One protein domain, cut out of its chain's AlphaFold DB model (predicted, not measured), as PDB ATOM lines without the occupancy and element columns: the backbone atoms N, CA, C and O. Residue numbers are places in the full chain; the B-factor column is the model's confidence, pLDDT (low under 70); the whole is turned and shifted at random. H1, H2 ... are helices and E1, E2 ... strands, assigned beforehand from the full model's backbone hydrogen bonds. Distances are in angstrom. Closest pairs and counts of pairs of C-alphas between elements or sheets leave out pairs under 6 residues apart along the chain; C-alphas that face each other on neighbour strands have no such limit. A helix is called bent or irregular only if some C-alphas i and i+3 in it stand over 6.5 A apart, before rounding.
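This is residues 22 to 126 of the 431 residues of an uncharacterized protein of Marmoricola mangrovicus (UniProt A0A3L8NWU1). A strongly twisted sheet of five strands makes the core, with H2 and H3 packed over one face and the short helix H1 over the other: three layers, helices on both faces of a sheet. The long stretch of residues 30 to 45 joins H1 to the E1 edge, where residues 34 to 35 pair with E1. The printed part has 105 residues, with three named helices and five named strands in the order H1 E1 E2 H2 E3 H3 E4 E5. The mixed sheet runs E1 E2 E3 E4 E5, with its outer pairs antiparallel and its inner pairs parallel; the class is mixed, helices and strands. The whole is compact, with a radius of gyration of the C-alphas of 12.3 A and spans of 31 by 30 by 24 A.

Find C-alpha 22 at (46.217, -36.774, -35.326); from there H1 runs to residue 29. Read on to E1, residues 46 to 49, and E2, residues 55 to 59. H2, residues 66 to 80, is 21.6 A long and only just irregular, with C-alphas 67 and 70 6.6 A apart. E3, residues 84 to 90, begins at C-alpha 84 (34.253, -44.548, -45.421) and is 19.7 A long. H3, residues 91 to 98, is irregular: C-alphas 92 and 95 are 7.2 A apart. E4, residues 108 to 113, is 16.4 A long, and E5, residues 119 to 122, ends at C-alpha 122 (35.445, -30.126, -50.464).

Look first at the hairpin E1 and E2, antiparallel, with N 46 and O 59 2.9 A apart. E2 and E3 are parallel, with N 58 and O 86 at 2.9 A; E3 and E4 are parallel, with N 87 and O 109 at 2.8 A. E4 and E5 form an antiparallel hairpin, with N 112 and O 120 at 2.8 A. E2, H2, E3 and E3, H3, E4 are strand-helix-strand units, parallel neighbour strands with a helix between, both with right-handed crossovers. H2 runs along the strands over E2 and E3, at a height of 9.2 A over the sheet. H3, on the same face, runs along the strands over E4 at 8.7 A. H2 and H3 touch at Pro 66 and Met 93, their closest C-alphas, 5.1 A apart, at a steep tilt of 49 degrees, the same way. H1 is on the opposite face; its closest C-alpha to E2 is that of Ala 25, 6.4 A from that of Val 57. In H1 every O i to N i+4 pair is within hydrogen-bond range; in H2 9 of 11 are, in H3 2 of 4.

The C-alphas farthest apart are those of Arg 39 and Ser 126, at 34.4 A. The printed part has no cut, and its one long link is H1 to E1, 16 residues. Residues 115 to 116 have pLDDT under 70; the mean of the printed part is 92.8.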
ATOM      1  N   GLY A  22      47.239 -36.204 -36.205       92.88
ATOM      2  CA  GLY A  22      46.217 -36.774 -35.326       92.88
ATOM      3  C   GLY A  22      45.115 -35.778 -34.959       92.88
ATOM      4  O   GLY A  22      43.953 -36.163 -34.920       92.88
ATOM      5  N   ASP A  23      45.433 -34.495 -34.784       93.31
ATOM      6  CA  ASP A  23      44.434 -33.471 -34.450       93.31
ATOM      7  C   ASP A  23      43.517 -33.192 -35.647       93.31
ATOM      8  O   ASP A  23      42.301 -33.068 -35.495       93.31
ATOM      9  N   LEU A  24      44.081 -33.150 -36.858       94.12
ATOM     10  CA  LEU A  24      43.306 -33.019 -38.095       94.12
ATOM     11  C   LEU A  24      42.392 -34.232 -38.311       94.12
ATOM     12  O   LEU A  24      41.218 -34.066 -38.644       94.12
ATOM     13  N   ALA A  25      42.902 -35.443 -38.072       95.50
ATOM     14  CA  ALA A  25      42.090 -36.654 -38.120       95.50
ATOM     15  C   ALA A  25      40.969 -36.627 -37.067       95.50
ATOM     16  O   ALA A  25      39.823 -36.925 -37.399       95.50
ATOM     17  N   ALA A  26      41.261 -36.195 -35.836       95.25
ATOM     18  CA  ALA A  26      40.277 -36.092 -34.761       95.25
ATOM     19  C   ALA A  26      39.131 -35.132 -35.107       95.25
ATOM     20  O   ALA A  26      37.965 -35.448 -34.879       95.25
ATOM     21  N   ARG A  27      39.449 -33.983 -35.715       94.75
ATOM     22  CA  ARG A  27      38.455 -32.997 -36.172       94.75
ATOM     23  C   ARG A  27      37.531 -33.562 -37.246       94.75
ATOM     24  O   ARG A  27      36.324 -33.357 -37.179       94.75
ATOM     25  N   VAL A  28      38.084 -34.297 -38.211       95.19
ATOM     26  CA  VAL A  28      37.300 -34.926 -39.286       95.19
ATOM     27  C   VAL A  28      36.427 -36.067 -38.768       95.19
ATOM     28  O   VAL A  28      35.306 -36.250 -39.244       95.19
ATOM     29  N   LEU A  29      36.927 -36.847 -37.808       94.62
ATOM     30  CA  LEU A  29      36.189 -37.970 -37.234       94.62
ATOM     31  C   LEU A  29      35.158 -37.533 -36.188       94.62
ATOM     32  O   LEU A  29      34.138 -38.203 -36.038       94.62
ATOM     33  N   GLY A  30      35.407 -36.424 -35.488       93.56
ATOM     34  CA  GLY A  30      34.646 -36.013 -34.306       93.56
ATOM     35  C   GLY A  30      34.936 -36.872 -33.068       93.56
ATOM     36  O   GLY A  30      34.146 -36.870 -32.129       93.56
ATOM     37  N   ALA A  31      36.040 -37.623 -33.075       92.81
ATOM     38  CA  ALA A  31      36.443 -38.568 -32.035       92.81
ATOM     39  C   ALA A  31      37.972 -38.718 -32.008       92.81
ATOM     40  O   ALA A  31      38.664 -38.241 -32.908       92.81
ATOM     41  N   THR A  32      38.515 -39.379 -30.984       93.88
ATOM     42  CA  THR A  32      39.952 -39.667 -30.907       93.88
ATOM     43  C   THR A  32      40.341 -40.716 -31.961       93.88
ATOM     44  O   THR A  32      39.805 -41.820 -31.919       93.88
ATOM     45  N   PRO A  33      41.261 -40.405 -32.893       96.44
ATOM     46  CA  PRO A  33      41.694 -41.348 -33.917       96.44
ATOM     47  C   PRO A  33      42.671 -42.386 -33.359       96.44
ATOM     48  O   PRO A  33      43.549 -42.059 -32.556       96.44
ATOM     49  N   GLU A  34      42.605 -43.606 -33.883       96.81
ATOM     50  CA  GLU A  34      43.610 -44.644 -33.655       96.81
ATOM     51  C   GLU A  34      44.584 -44.724 -34.843       96.81
ATOM     52  O   GLU A  34      44.142 -44.726 -35.996       96.81
ATOM     53  N   PRO A  35      45.912 -44.804 -34.625       96.31
ATOM     54  CA  PRO A  35      46.872 -44.962 -35.713       96.31
ATOM     55  C   PRO A  35      46.630 -46.238 -36.530       96.31
ATOM     56  O   PRO A  35      46.608 -47.348 -36.000       96.31
ATOM     57  N   PHE A  36      46.539 -46.094 -37.849       95.50
ATOM     58  CA  PHE A  36      46.383 -47.203 -38.784       95.50
ATOM     59  C   PHE A  36      47.691 -47.446 -39.537       95.50
ATOM     60  O   PHE A  36      47.978 -46.791 -40.529       95.50
ATOM     61  N   ALA A  37      48.505 -48.396 -39.077       90.12
ATOM     62  CA  ALA A  37      49.832 -48.647 -39.648       90.12
ATOM     63  C   ALA A  37      50.029 -50.108 -40.092       90.12
ATOM     64  O   ALA A  37      50.911 -50.803 -39.572       90.12
ATOM     65  N   PRO A  38      49.226 -50.630 -41.039       88.56
ATOM     66  CA  PRO A  38      49.521 -51.927 -41.622       88.56
ATOM     67  C   PRO A  38      50.853 -51.884 -42.385       88.56
ATOM     68  O   PRO A  38      51.364 -50.833 -42.778       88.56
ATOM     69  N   ARG A  39      51.440 -53.059 -42.630       85.19
ATOM     70  CA  ARG A  39      52.646 -53.147 -43.461       85.19
ATOM     71  C   ARG A  39      52.338 -52.652 -44.873       85.19
ATOM     72  O   ARG A  39      51.287 -52.972 -45.417       85.19
ATOM     73  N   ARG A  40      53.323 -52.005 -45.504       81.88
ATOM     74  CA  ARG A  40      53.244 -51.533 -46.895       81.88
ATOM     75  C   ARG A  40      52.165 -50.449 -47.085       81.88
ATOM     76  O   ARG A  40      51.219 -50.600 -47.852       81.88
ATOM     77  N   MET A  41      52.318 -49.354 -46.346       89.06
ATOM     78  CA  MET A  41      51.647 -48.080 -46.615       89.06
ATOM     79  C   MET A  41      52.649 -47.085 -47.187       89.06
ATOM     80  O   MET A  41      53.844 -47.182 -46.898       89.06
ATOM     81  N   THR A  42      52.167 -46.118 -47.963       92.69
ATOM     82  CA  THR A  42      52.991 -44.966 -48.329       92.69
ATOM     83  C   THR A  42      53.241 -44.078 -47.109       92.69
ATOM     84  O   THR A  42      52.359 -43.884 -46.268       92.69
ATOM     85  N   SER A  43      54.449 -43.522 -47.018       93.00
ATOM     86  CA  SER A  43      54.842 -42.566 -45.977       93.00
ATOM     87  C   SER A  43      54.416 -41.129 -46.288       93.00
ATOM     88  O   SER A  43      54.700 -40.225 -45.508       93.00
ATOM     89  N   HIS A  44      53.762 -40.895 -47.429       94.81
ATOM     90  CA  HIS A  44      53.286 -39.572 -47.835       94.81
ATOM     91  C   HIS A  44      52.052 -39.085 -47.058       94.81
ATOM     92  O   HIS A  44      51.663 -37.929 -47.196       94.81
ATOM     93  N   ALA A  45      51.453 -39.933 -46.221       95.62
ATOM     94  CA  ALA A  45      50.373 -39.550 -45.322       95.62
ATOM     95  C   ALA A  45      50.540 -40.201 -43.946       95.62
ATOM     96  O   ALA A  45      51.183 -41.242 -43.800       95.62
ATOM     97  N   SER A  46      49.931 -39.578 -42.941       96.25
ATOM     98  CA  SER A  46      49.627 -40.213 -41.659       96.25
ATOM     99  C   SER A  46      48.239 -40.841 -41.730       96.25
ATOM    100  O   SER A  46      47.326 -40.262 -42.318       96.25
ATOM    101  N   TRP A  47      48.081 -42.016 -41.137       97.88
ATOM    102  CA  TRP A  47      46.923 -42.874 -41.358       97.88
ATOM    103  C   TRP A  47      46.232 -43.194 -40.042       97.88
ATOM    104  O   TRP A  47      46.894 -43.541 -39.063       97.88
ATOM    105  N   PHE A  48      44.906 -43.105 -40.035       98.00
ATOM    106  CA  PHE A  48      44.097 -43.300 -38.839       98.00
ATOM    107  C   PHE A  48      42.796 -44.030 -39.148       98.00
ATOM    108  O   PHE A  48      42.301 -43.980 -40.273       98.00
ATOM    109  N   VAL A  49      42.224 -44.667 -38.135       97.56
ATOM    110  CA  VAL A  49      40.841 -45.145 -38.134       97.56
ATOM    111  C   VAL A  49      40.090 -44.549 -36.947       97.56
ATOM    112  O   VAL A  49      40.710 -44.043 -36.009       97.56
ATOM    113  N   ASP A  50      38.764 -44.559 -37.007       95.38
ATOM    114  CA  ASP A  50      37.948 -44.359 -35.812       95.38
ATOM    115  C   ASP A  50      37.931 -45.617 -34.928       95.38
ATOM    116  O   ASP A  50      38.383 -46.691 -35.326       95.38
ATOM    117  N   ASP A  51      37.401 -45.467 -33.716       91.12
ATOM    118  CA  ASP A  51      37.270 -46.519 -32.700       91.12
ATOM    119  C   ASP A  51      36.412 -47.708 -33.165       91.12
ATOM    120  O   ASP A  51      36.641 -48.853 -32.775       91.12
ATOM    121  N   THR A  52      35.441 -47.450 -34.040       91.62
ATOM    122  CA  THR A  52      34.600 -48.482 -34.667       91.62
ATOM    123  C   THR A  52      35.243 -49.129 -35.897       91.62
ATOM    124  O   THR A  52      34.756 -50.155 -36.378       91.62
ATOM    125  N   ASN A  53      36.362 -48.581 -36.391       91.62
ATOM    126  CA  ASN A  53      37.048 -49.000 -37.613       91.62
ATOM    127  C   ASN A  53      36.140 -48.956 -38.867       91.62
ATOM    128  O   ASN A  53      36.360 -49.701 -39.830       91.62
ATOM    129  N   GLU A  54      35.146 -48.063 -38.865       93.94
ATOM    130  CA  GLU A  54      34.225 -47.764 -39.966       93.94
ATOM    131  C   GLU A  54      34.749 -46.647 -40.878       93.94
ATOM    132  O   GLU A  54      34.319 -46.538 -42.027       93.94
ATOM    133  N   ARG A  55      35.711 -45.838 -40.419       96.56
ATOM    134  CA  ARG A  55      36.313 -44.750 -41.203       96.56
ATOM    135  C   ARG A  55      37.819 -44.916 -41.304       96.56
ATOM    136  O   ARG A  55      38.487 -45.229 -40.329       96.56
ATOM    137  N   LEU A  56      38.367 -44.691 -42.496       97.44
ATOM    138  CA  LEU A  56      39.808 -44.596 -42.742       97.44
ATOM    139  C   LEU A  56      40.145 -43.148 -43.082       97.44
ATOM    140  O   LEU A  56      39.552 -42.588 -43.999       97.44
ATOM    141  N   VAL A  57      41.113 -42.561 -42.388       98.31
ATOM    142  CA  VAL A  57      41.575 -41.191 -42.631       98.31
ATOM    143  C   VAL A  57      43.025 -41.208 -43.087       98.31
ATOM    144  O   VAL A  57      43.886 -41.764 -42.404       98.31
ATOM    145  N   ALA A  58      43.302 -40.569 -44.221       97.81
ATOM    146  CA  ALA A  58      44.655 -40.260 -44.671       97.81
ATOM    147  C   ALA A  58      44.884 -38.752 -44.558       97.81
ATOM    148  O   ALA A  58      44.137 -37.972 -45.149       97.81
ATOM    149  N   VAL A  59      45.905 -38.339 -43.810       96.69
ATOM    150  CA  VAL A  59      46.266 -36.932 -43.610       96.69
ATOM    151  C   VAL A  59      47.616 -36.662 -44.262       96.69
ATOM    152  O   VAL A  59      48.644 -37.170 -43.806       96.69
ATOM    153  N   ALA A  60      47.622 -35.861 -45.325       94.69
ATOM    154  CA  ALA A  60      48.843 -35.401 -45.976       94.69
ATOM    155  C   ALA A  60      49.370 -34.135 -45.285       94.69
ATOM    156  O   ALA A  60      48.622 -33.190 -45.039       94.69
ATOM    157  N   SER A  61      50.670 -34.096 -44.990       88.88
ATOM    158  CA  SER A  61      51.310 -32.882 -44.464       88.88
ATOM    159  C   SER A  61      51.410 -31.809 -45.560       88.88
ATOM    160  O   SER A  61      51.654 -32.181 -46.712       88.88
ATOM    161  N   PRO A  62      51.340 -30.501 -45.235       85.69
ATOM    162  CA  PRO A  62      51.642 -29.417 -46.177       85.69
ATOM    163  C   PRO A  62      53.011 -29.536 -46.868       85.69
ATOM    164  O   PRO A  62      53.159 -29.097 -48.002       85.69
ATOM    165  N   ALA A  63      53.995 -30.175 -46.222       86.88
ATOM    166  CA  ALA A  63      55.322 -30.417 -46.796       86.88
ATOM    167  C   ALA A  63      55.353 -31.563 -47.828       86.88
ATOM    168  O   ALA A  63      56.369 -31.790 -48.487       86.88
ATOM    169  N   THR A  64      54.264 -32.322 -47.958       88.94
ATOM    170  CA  THR A  64      54.179 -33.447 -48.891       88.94
ATOM    171  C   THR A  64      54.094 -32.908 -50.321       88.94
ATOM    172  O   THR A  64      53.259 -32.046 -50.597       88.94
ATOM    173  N   PRO A  65      54.915 -33.401 -51.266       88.75
ATOM    174  CA  PRO A  65      54.887 -32.899 -52.634       88.75
ATOM    175  C   PRO A  65      53.529 -33.194 -53.295       88.75
ATOM    176  O   PRO A  65      53.043 -34.319 -53.158       88.75
ATOM    177  N   PRO A  66      52.942 -32.263 -54.077       86.06
ATOM    178  CA  PRO A  66      51.636 -32.443 -54.728       86.06
ATOM    179  C   PRO A  66      51.505 -33.741 -55.534       86.06
ATOM    180  O   PRO A  66      50.451 -34.369 -55.571       86.06
ATOM    181  N   THR A  67      52.612 -34.194 -56.127       84.88
ATOM    182  CA  THR A  67      52.697 -35.442 -56.897       84.88
ATOM    183  C   THR A  67      52.391 -36.703 -56.089       84.88
ATOM    184  O   THR A  67      52.106 -37.736 -56.686       84.88
ATOM    185  N   ALA A  68      52.449 -36.645 -54.757       91.88
ATOM    186  CA  ALA A  68      52.144 -37.774 -53.883       91.88
ATOM    187  C   ALA A  68      50.638 -38.029 -53.709       91.88
ATOM    188  O   ALA A  68      50.269 -39.091 -53.211       91.88
ATOM    189  N   ALA A  69      49.766 -37.102 -54.127       92.25
ATOM    190  CA  ALA A  69      48.313 -37.265 -54.035       92.25
ATOM    191  C   ALA A  69      47.829 -38.567 -54.700       92.25
ATOM    192  O   ALA A  69      46.983 -39.273 -54.152       92.25
ATOM    193  N   ASP A  70      48.425 -38.912 -55.847       93.12
ATOM    194  CA  ASP A  70      48.130 -40.136 -56.597       93.12
ATOM    195  C   ASP A  70      48.443 -41.386 -55.762       93.12
ATOM    196  O   ASP A  70      47.631 -42.306 -55.678       93.12
ATOM    197  N   GLU A  71      49.595 -41.401 -55.091       95.88
ATOM    198  CA  GLU A  71      50.005 -42.525 -54.254       95.88
ATOM    199  C   GLU A  71      49.141 -42.631 -52.995       95.88
ATOM    200  O   GLU A  71      48.678 -43.717 -52.651       95.88
ATOM    201  N   ILE A  72      48.840 -41.512 -52.336       97.25
ATOM    202  CA  ILE A  72      47.962 -41.502 -51.161       97.25
ATOM    203  C   ILE A  72      46.590 -42.080 -51.522       97.25
ATOM    204  O   ILE A  72      46.126 -42.995 -50.843       97.25
ATOM    205  N   LEU A  73      45.966 -41.616 -52.611       97.69
ATOM    206  CA  LEU A  73      44.675 -42.140 -53.061       97.69
ATOM    207  C   LEU A  73      44.765 -43.631 -53.424       97.69
ATOM    208  O   LEU A  73      43.912 -44.412 -53.010       97.69
ATOM    209  N   ALA A  74      45.809 -44.047 -54.142       97.31
ATOM    210  CA  ALA A  74      46.015 -45.438 -54.539       97.31
ATOM    211  C   ALA A  74      46.079 -46.400 -53.340       97.31
ATOM    212  O   ALA A  74      45.415 -47.442 -53.330       97.31
ATOM    213  N   TYR A  75      46.862 -46.054 -52.316       97.50
ATOM    214  CA  TYR A  75      46.957 -46.853 -51.094       97.50
ATOM    215  C   TYR A  75      45.672 -46.778 -50.270       97.50
ATOM    216  O   TYR A  75      45.236 -47.793 -49.726       97.50
ATOM    217  N   ALA A  76      45.048 -45.602 -50.196       97.12
ATOM    218  CA  ALA A  76      43.812 -45.409 -49.458       97.12
ATOM    219  C   ALA A  76      42.678 -46.285 -50.005       97.12
ATOM    220  O   ALA A  76      42.040 -46.988 -49.226       97.12
ATOM    221  N   LEU A  77      42.484 -46.317 -51.328       97.19
ATOM    222  CA  LEU A  77      41.484 -47.171 -51.983       97.19
ATOM    223  C   LEU A  77      41.771 -48.660 -51.757       97.19
ATOM    224  O   LEU A  77      40.864 -49.421 -51.430       97.19
ATOM    225  N   ALA A  78      43.037 -49.077 -51.851       95.81
ATOM    226  CA  ALA A  78      43.422 -50.469 -51.620       95.81
ATOM    227  C   ALA A  78      43.141 -50.944 -50.182       95.81
ATOM    228  O   ALA A  78      42.760 -52.094 -49.962       95.81
ATOM    229  N   TRP A  79      43.320 -50.061 -49.197       95.44
ATOM    230  CA  TRP A  79      43.107 -50.367 -47.780       95.44
ATOM    231  C   TRP A  79      41.692 -50.062 -47.274       95.44
ATOM    232  O   TRP A  79      41.336 -50.507 -46.175       95.44
ATOM    233  N   GLN A  80      40.883 -49.342 -48.054       94.25
ATOM    234  CA  GLN A  80      39.562 -48.856 -47.662       94.25
ATOM    235  C   GLN A  80      38.656 -49.991 -47.167       94.25
ATOM    236  O   GLN A  80      38.138 -49.925 -46.050       94.25
ATOM    237  N   GLY A  81      38.507 -51.061 -47.956       89.88
ATOM    238  CA  GLY A  81      37.509 -52.101 -47.690       89.88
ATOM    239  C   GLY A  81      36.113 -51.489 -47.531       89.88
ATOM    240  O   GLY A  81      35.717 -50.642 -48.330       89.88
ATOM    241  N   ASP A  82      35.392 -51.871 -46.474       89.69
ATOM    242  CA  ASP A  82      34.052 -51.344 -46.174       89.69
ATOM    243  C   ASP A  82      34.016 -49.938 -45.572       89.69
ATOM    244  O   ASP A  82      32.935 -49.369 -45.431       89.69
ATOM    245  N   ARG A  83      35.177 -49.361 -45.254       93.56
ATOM    246  CA  ARG A  83      35.249 -48.083 -44.551       93.56
ATOM    247  C   ARG A  83      34.834 -46.914 -45.436       93.56
ATOM    248  O   ARG A  83      35.089 -46.908 -46.646       93.56
ATOM    249  N   ASP A  84      34.307 -45.871 -44.814       95.31
ATOM    250  CA  ASP A  84      34.253 -44.548 -45.421       95.31
ATOM    251  C   ASP A  84      35.669 -43.956 -45.443       95.31
ATOM    252  O   ASP A  84      36.358 -43.899 -44.422       95.31
ATOM    253  N   LEU A  85      36.139 -43.540 -46.621       97.88
ATOM    254  CA  LEU A  85      37.471 -42.968 -46.781       97.88
ATOM    255  C   LEU A  85      37.413 -41.444 -46.663       97.88
ATOM    256  O   LEU A  85      36.671 -40.782 -47.385       97.88
ATOM    257  N   HIS A  86      38.239 -40.878 -45.791       98.44
ATOM    258  CA  HIS A  86      38.426 -39.443 -45.628       98.44
ATOM    259  C   HIS A  86      39.866 -39.071 -45.998       98.44
ATOM    260  O   HIS A  86      40.824 -39.591 -45.430       98.44
ATOM    261  N   LEU A  87      40.027 -38.157 -46.950       98.25
ATOM    262  CA  LEU A  87      41.320 -37.633 -47.377       98.25
ATOM    263  C   LEU A  87      41.444 -36.191 -46.902       98.25
ATOM    264  O   LEU A  87      40.674 -35.338 -47.333       98.25
ATOM    265  N   VAL A  88      42.399 -35.926 -46.021       97.19
ATOM    266  CA  VAL A  88      42.734 -34.582 -45.547       97.19
ATOM    267  C   VAL A  88      43.972 -34.128 -46.306       97.19
ATOM    268  O   VAL A  88      45.069 -34.647 -46.084       97.19
ATOM    269  N   LEU A  89      43.774 -33.218 -47.257       94.94
ATOM    270  CA  LEU A  89      44.757 -32.858 -48.270       94.94
ATOM    271  C   LEU A  89      45.017 -31.341 -48.286       94.94
ATOM    272  O   LEU A  89      44.073 -30.550 -48.233       94.94
ATOM    273  N   PRO A  90      46.279 -30.911 -48.445       91.81
ATOM    274  CA  PRO A  90      46.604 -29.537 -48.807       91.81
ATOM    275  C   PRO A  90      45.987 -29.140 -50.157       91.81
ATOM    276  O   PRO A  90      45.891 -29.973 -51.063       91.81
ATOM    277  N   THR A  91      45.654 -27.854 -50.330       89.50
ATOM    278  CA  THR A  91      45.068 -27.288 -51.565       89.50
ATOM    279  C   THR A  91      45.721 -27.792 -52.857       89.50
ATOM    280  O   THR A  91      44.995 -28.237 -53.754       89.50
ATOM    281  N   PRO A  92      47.067 -27.834 -52.971       87.75
ATOM    282  CA  PRO A  92      47.726 -28.276 -54.194       87.75
ATOM    283  C   PRO A  92      47.536 -29.754 -54.535       87.75
ATOM    284  O   PRO A  92      48.076 -30.167 -55.537       87.75
ATOM    285  N   MET A  93      46.852 -30.577 -53.737       90.00
ATOM    286  CA  MET A  93      46.593 -31.999 -54.033       90.00
ATOM    287  C   MET A  93      45.140 -32.281 -54.431       90.00
ATOM    288  O   MET A  93      44.812 -33.361 -54.938       90.00
ATOM    289  N   ILE A  94      44.248 -31.323 -54.174       91.50
ATOM    290  CA  ILE A  94      42.801 -31.532 -54.216       91.50
ATOM    291  C   ILE A  94      42.321 -31.740 -55.644       91.50
ATOM    292  O   ILE A  94      41.634 -32.722 -55.917       91.50
ATOM    293  N   ALA A  95      42.712 -30.852 -56.561       88.88
ATOM    294  CA  ALA A  95      42.179 -30.837 -57.921       88.88
ATOM    295  C   ALA A  95      42.340 -32.199 -58.615       88.88
ATOM    296  O   ALA A  95      41.367 -32.745 -59.129       88.88
ATOM    297  N   GLN A  96      43.539 -32.785 -58.559       85.62
ATOM    298  CA  GLN A  96      43.814 -34.072 -59.200       85.62
ATOM    299  C   GLN A  96      43.051 -35.231 -58.539       85.62
ATOM    300  O   GLN A  96      42.550 -36.118 -59.225       85.62
ATOM    301  N   THR A  97      42.913 -35.203 -57.212       93.75
ATOM    302  CA  THR A  97      42.125 -36.194 -56.466       93.75
ATOM    303  C   THR A  97      40.655 -36.140 -56.882       93.75
ATOM    304  O   THR A  97      40.081 -37.166 -57.250       93.75
ATOM    305  N   LEU A  98      40.058 -34.943 -56.894       94.56
ATOM    306  CA  LEU A  98      38.635 -34.742 -57.184       94.56
ATOM    307  C   LEU A  98      38.225 -35.187 -58.584       94.56
ATOM    308  O   LEU A  98      37.098 -35.643 -58.749       94.56
ATOM    309  N   MET A  99      39.106 -35.092 -59.584       92.50
ATOM    310  CA  MET A  99      38.767 -35.543 -60.935       92.50
ATOM    311  C   MET A  99      38.444 -37.027 -61.013       92.50
ATOM    312  O   MET A  99      37.774 -37.435 -61.942       92.50
ATOM    313  N   ARG A 100      38.946 -37.857 -60.101       94.56
ATOM    314  CA  ARG A 100      38.775 -39.313 -60.194       94.56
ATOM    315  C   ARG A 100      37.548 -39.785 -59.446       94.56
ATOM    316  O   ARG A 100      36.923 -40.758 -59.850       94.56
ATOM    317  N   LEU A 101      37.196 -39.083 -58.370       96.50
ATOM    318  CA  LEU A 101      36.148 -39.497 -57.441       96.50
ATOM    319  C   LEU A 101      34.782 -39.759 -58.096       96.50
ATOM    320  O   LEU A 101      34.125 -40.695 -57.660       96.50
ATOM    321  N   PRO A 102      34.353 -39.065 -59.172       95.81
ATOM    322  CA  PRO A 102      33.096 -39.397 -59.852       95.81
ATOM    323  C   PRO A 102      33.083 -40.783 -60.524       95.81
ATOM    324  O   PRO A 102      32.024 -41.275 -60.919       95.81
ATOM    325  N   TRP A 103      34.250 -41.410 -60.675       96.12
ATOM    326  CA  TRP A 103      34.444 -42.772 -61.177       96.12
ATOM    327  C   TRP A 103      34.848 -43.758 -60.076       96.12
ATOM    328  O   TRP A 103      35.101 -44.923 -60.368       96.12
ATOM    329  N   ILE A 104      34.862 -43.319 -58.815       95.81
ATOM    330  CA  ILE A 104      35.028 -44.161 -57.631       95.81
ATOM    331  C   ILE A 104      33.649 -44.365 -57.007       95.81
ATOM    332  O   ILE A 104      32.929 -43.411 -56.728       95.81
ATOM    333  N   GLN A 105      33.249 -45.618 -56.816       93.38
ATOM    334  CA  GLN A 105      31.949 -45.952 -56.240       93.38
ATOM    335  C   GLN A 105      31.964 -45.996 -54.714       93.38
ATOM    336  O   GLN A 105      30.922 -45.825 -54.080       93.38
ATOM    337  N   THR A 106      33.115 -46.284 -54.116       92.06
ATOM    338  CA  THR A 106      33.245 -46.304 -52.663       92.06
ATOM    339  C   THR A 106      33.132 -44.891 -52.091       92.06
ATOM    340  O   THR A 106      33.448 -43.902 -52.753       92.06
ATOM    341  N   THR A 107      32.673 -44.773 -50.843       93.81
ATOM    342  CA  THR A 107      32.556 -43.467 -50.185       93.81
ATOM    343  C   THR A 107      33.939 -42.854 -49.989       93.81
ATOM    344  O   THR A 107      34.737 -43.365 -49.202       93.81
ATOM    345  N   VAL A 108      34.211 -41.741 -50.666       97.56
ATOM    346  CA  VAL A 108      35.408 -40.920 -50.453       97.56
ATOM    347  C   VAL A 108      34.966 -39.496 -50.139       97.56
ATOM    348  O   VAL A 108      34.134 -38.936 -50.846       97.56
ATOM    349  N   ARG A 109      35.511 -38.901 -49.080       97.94
ATOM    350  CA  ARG A 109      35.315 -37.497 -48.703       97.94
ATOM    351  C   ARG A 109      36.663 -36.796 -48.702       97.94
ATOM    352  O   ARG A 109      37.626 -37.328 -48.160       97.94
ATOM    353  N   VAL A 110      36.724 -35.603 -49.283       97.94
ATOM    354  CA  VAL A 110      37.943 -34.787 -49.317       97.94
ATOM    355  C   VAL A 110      37.766 -33.588 -48.401       97.94
ATOM    356  O   VAL A 110      36.720 -32.942 -48.410       97.94
ATOM    357  N   TRP A 111      38.799 -33.310 -47.619       97.44
ATOM    358  CA  TRP A 111      38.901 -32.180 -46.714       97.44
ATOM    359  C   TRP A 111      40.145 -31.383 -47.083       97.44
ATOM    360  O   TRP A 111      41.232 -31.945 -47.196       97.44
ATOM    361  N   GLU A 112      39.982 -30.086 -47.277       94.56
ATOM    362  CA  GLU A 112      41.064 -29.148 -47.526       94.56
ATOM    363  C   GLU A 112      41.647 -28.646 -46.211       94.56
ATOM    364  O   GLU A 112      40.907 -28.258 -45.310       94.56
ATOM    365  N   THR A 113      42.973 -28.579 -46.127       90.00
ATOM    366  CA  THR A 113      43.670 -27.849 -45.062       90.00
ATOM    367  C   THR A 113      44.374 -26.631 -45.649       90.00
ATOM    368  O   THR A 113      45.344 -26.777 -46.394       90.00
ATOM    369  N   ASN A 114      43.910 -25.432 -45.296       73.25
ATOM    370  CA  ASN A 114      44.384 -24.149 -45.834       73.25
ATOM    371  C   ASN A 114      45.302 -23.387 -44.855       73.25
ATOM    372  O   ASN A 114      45.145 -22.186 -44.650       73.25
ATOM    373  N   GLY A 115      46.229 -24.082 -44.186       64.81
ATOM    374  CA  GLY A 115      47.145 -23.483 -43.198       64.81
ATOM    375  C   GLY A 115      46.488 -23.004 -41.891       64.81
ATOM    376  O   GLY A 115      47.186 -22.802 -40.905       64.81
ATOM    377  N   SER A 116      45.153 -22.887 -41.841       68.44
ATOM    378  CA  SER A 116      44.382 -22.484 -40.652       68.44
ATOM    379  C   SER A 116      44.238 -23.581 -39.588       68.44
ATOM    380  O   SER A 116      43.843 -23.296 -38.460       68.44
ATOM    381  N   GLY A 117      44.531 -24.836 -39.944       71.06
ATOM    382  CA  GLY A 117      44.370 -26.001 -39.068       71.06
ATOM    383  C   GLY A 117      42.959 -26.561 -38.949       71.06
ATOM    384  O   GLY A 117      42.788 -27.610 -38.328       71.06
ATOM    385  N   GLU A 118      41.958 -25.914 -39.548       86.19
ATOM    386  CA  GLU A 118      40.597 -26.445 -39.647       86.19
ATOM    387  C   GLU A 118      40.407 -27.145 -41.005       86.19
ATOM    388  O   GLU A 118      40.580 -26.513 -42.051       86.19
ATOM    389  N   PRO A 119      40.067 -28.447 -41.033       92.81
ATOM    390  CA  PRO A 119      39.723 -29.141 -42.267       92.81
ATOM    391  C   PRO A 119      38.369 -28.656 -42.800       92.81
ATOM    392  O   PRO A 119      37.357 -28.724 -42.099       92.81
ATOM    393  N   HIS A 120      38.312 -28.246 -44.065       94.38
ATOM    394  CA  HIS A 120      37.071 -27.830 -44.722       94.38
ATOM    395  C   HIS A 120      36.611 -28.874 -45.744       94.38
ATOM    396  O   HIS A 120      37.414 -29.299 -46.571       94.38
ATOM    397  N   PRO A 121      35.338 -29.308 -45.733       96.25
ATOM    398  CA  PRO A 121      34.864 -30.300 -46.688       96.25
ATOM    399  C   PRO A 121      34.870 -29.725 -48.106       96.25
ATOM    400  O   PRO A 121      34.383 -28.620 -48.345       96.25
ATOM    401  N   VAL A 122      35.370 -30.510 -49.056       96.44
ATOM    402  CA  VAL A 122      35.445 -30.126 -50.464       96.44
ATOM    403  C   VAL A 122      34.355 -30.851 -51.253       96.44
ATOM    404  O   VAL A 122      34.316 -32.087 -51.242       96.44
ATOM    405  N   PRO A 123      33.460 -30.126 -51.947       95.50
ATOM    406  CA  PRO A 123      32.448 -30.743 -52.794       95.50
ATOM    407  C   PRO A 123      33.074 -31.565 -53.922       95.50
ATOM    408  O   PRO A 123      33.987 -31.111 -54.613       95.50
ATOM    409  N   ILE A 124      32.542 -32.767 -54.143       94.88
ATOM    410  CA  ILE A 124      32.955 -33.617 -55.259       94.88
ATOM    411  C   ILE A 124      32.182 -33.175 -56.512       94.88
ATOM    412  O   ILE A 124      30.948 -33.179 -56.484       94.88
ATOM    413  N   PRO A 125      32.866 -32.786 -57.601       95.06
ATOM    414  CA  PRO A 125      32.208 -32.415 -58.850       95.06
ATOM    415  C   PRO A 125      31.493 -33.616 -59.482       95.06
ATOM    416  O   PRO A 125      31.845 -34.766 -59.255       95.06
ATOM    417  N   SER A 126      30.491 -33.367 -60.316       95.69
ATOM    418  CA  SER A 126      29.859 -34.407 -61.134       95.69
ATOM    419  C   SER A 126      30.767 -34.861 -62.286       95.69
ATOM    420  O   SER A 126      31.664 -34.134 -62.716       95.69
TER     421      SER A 126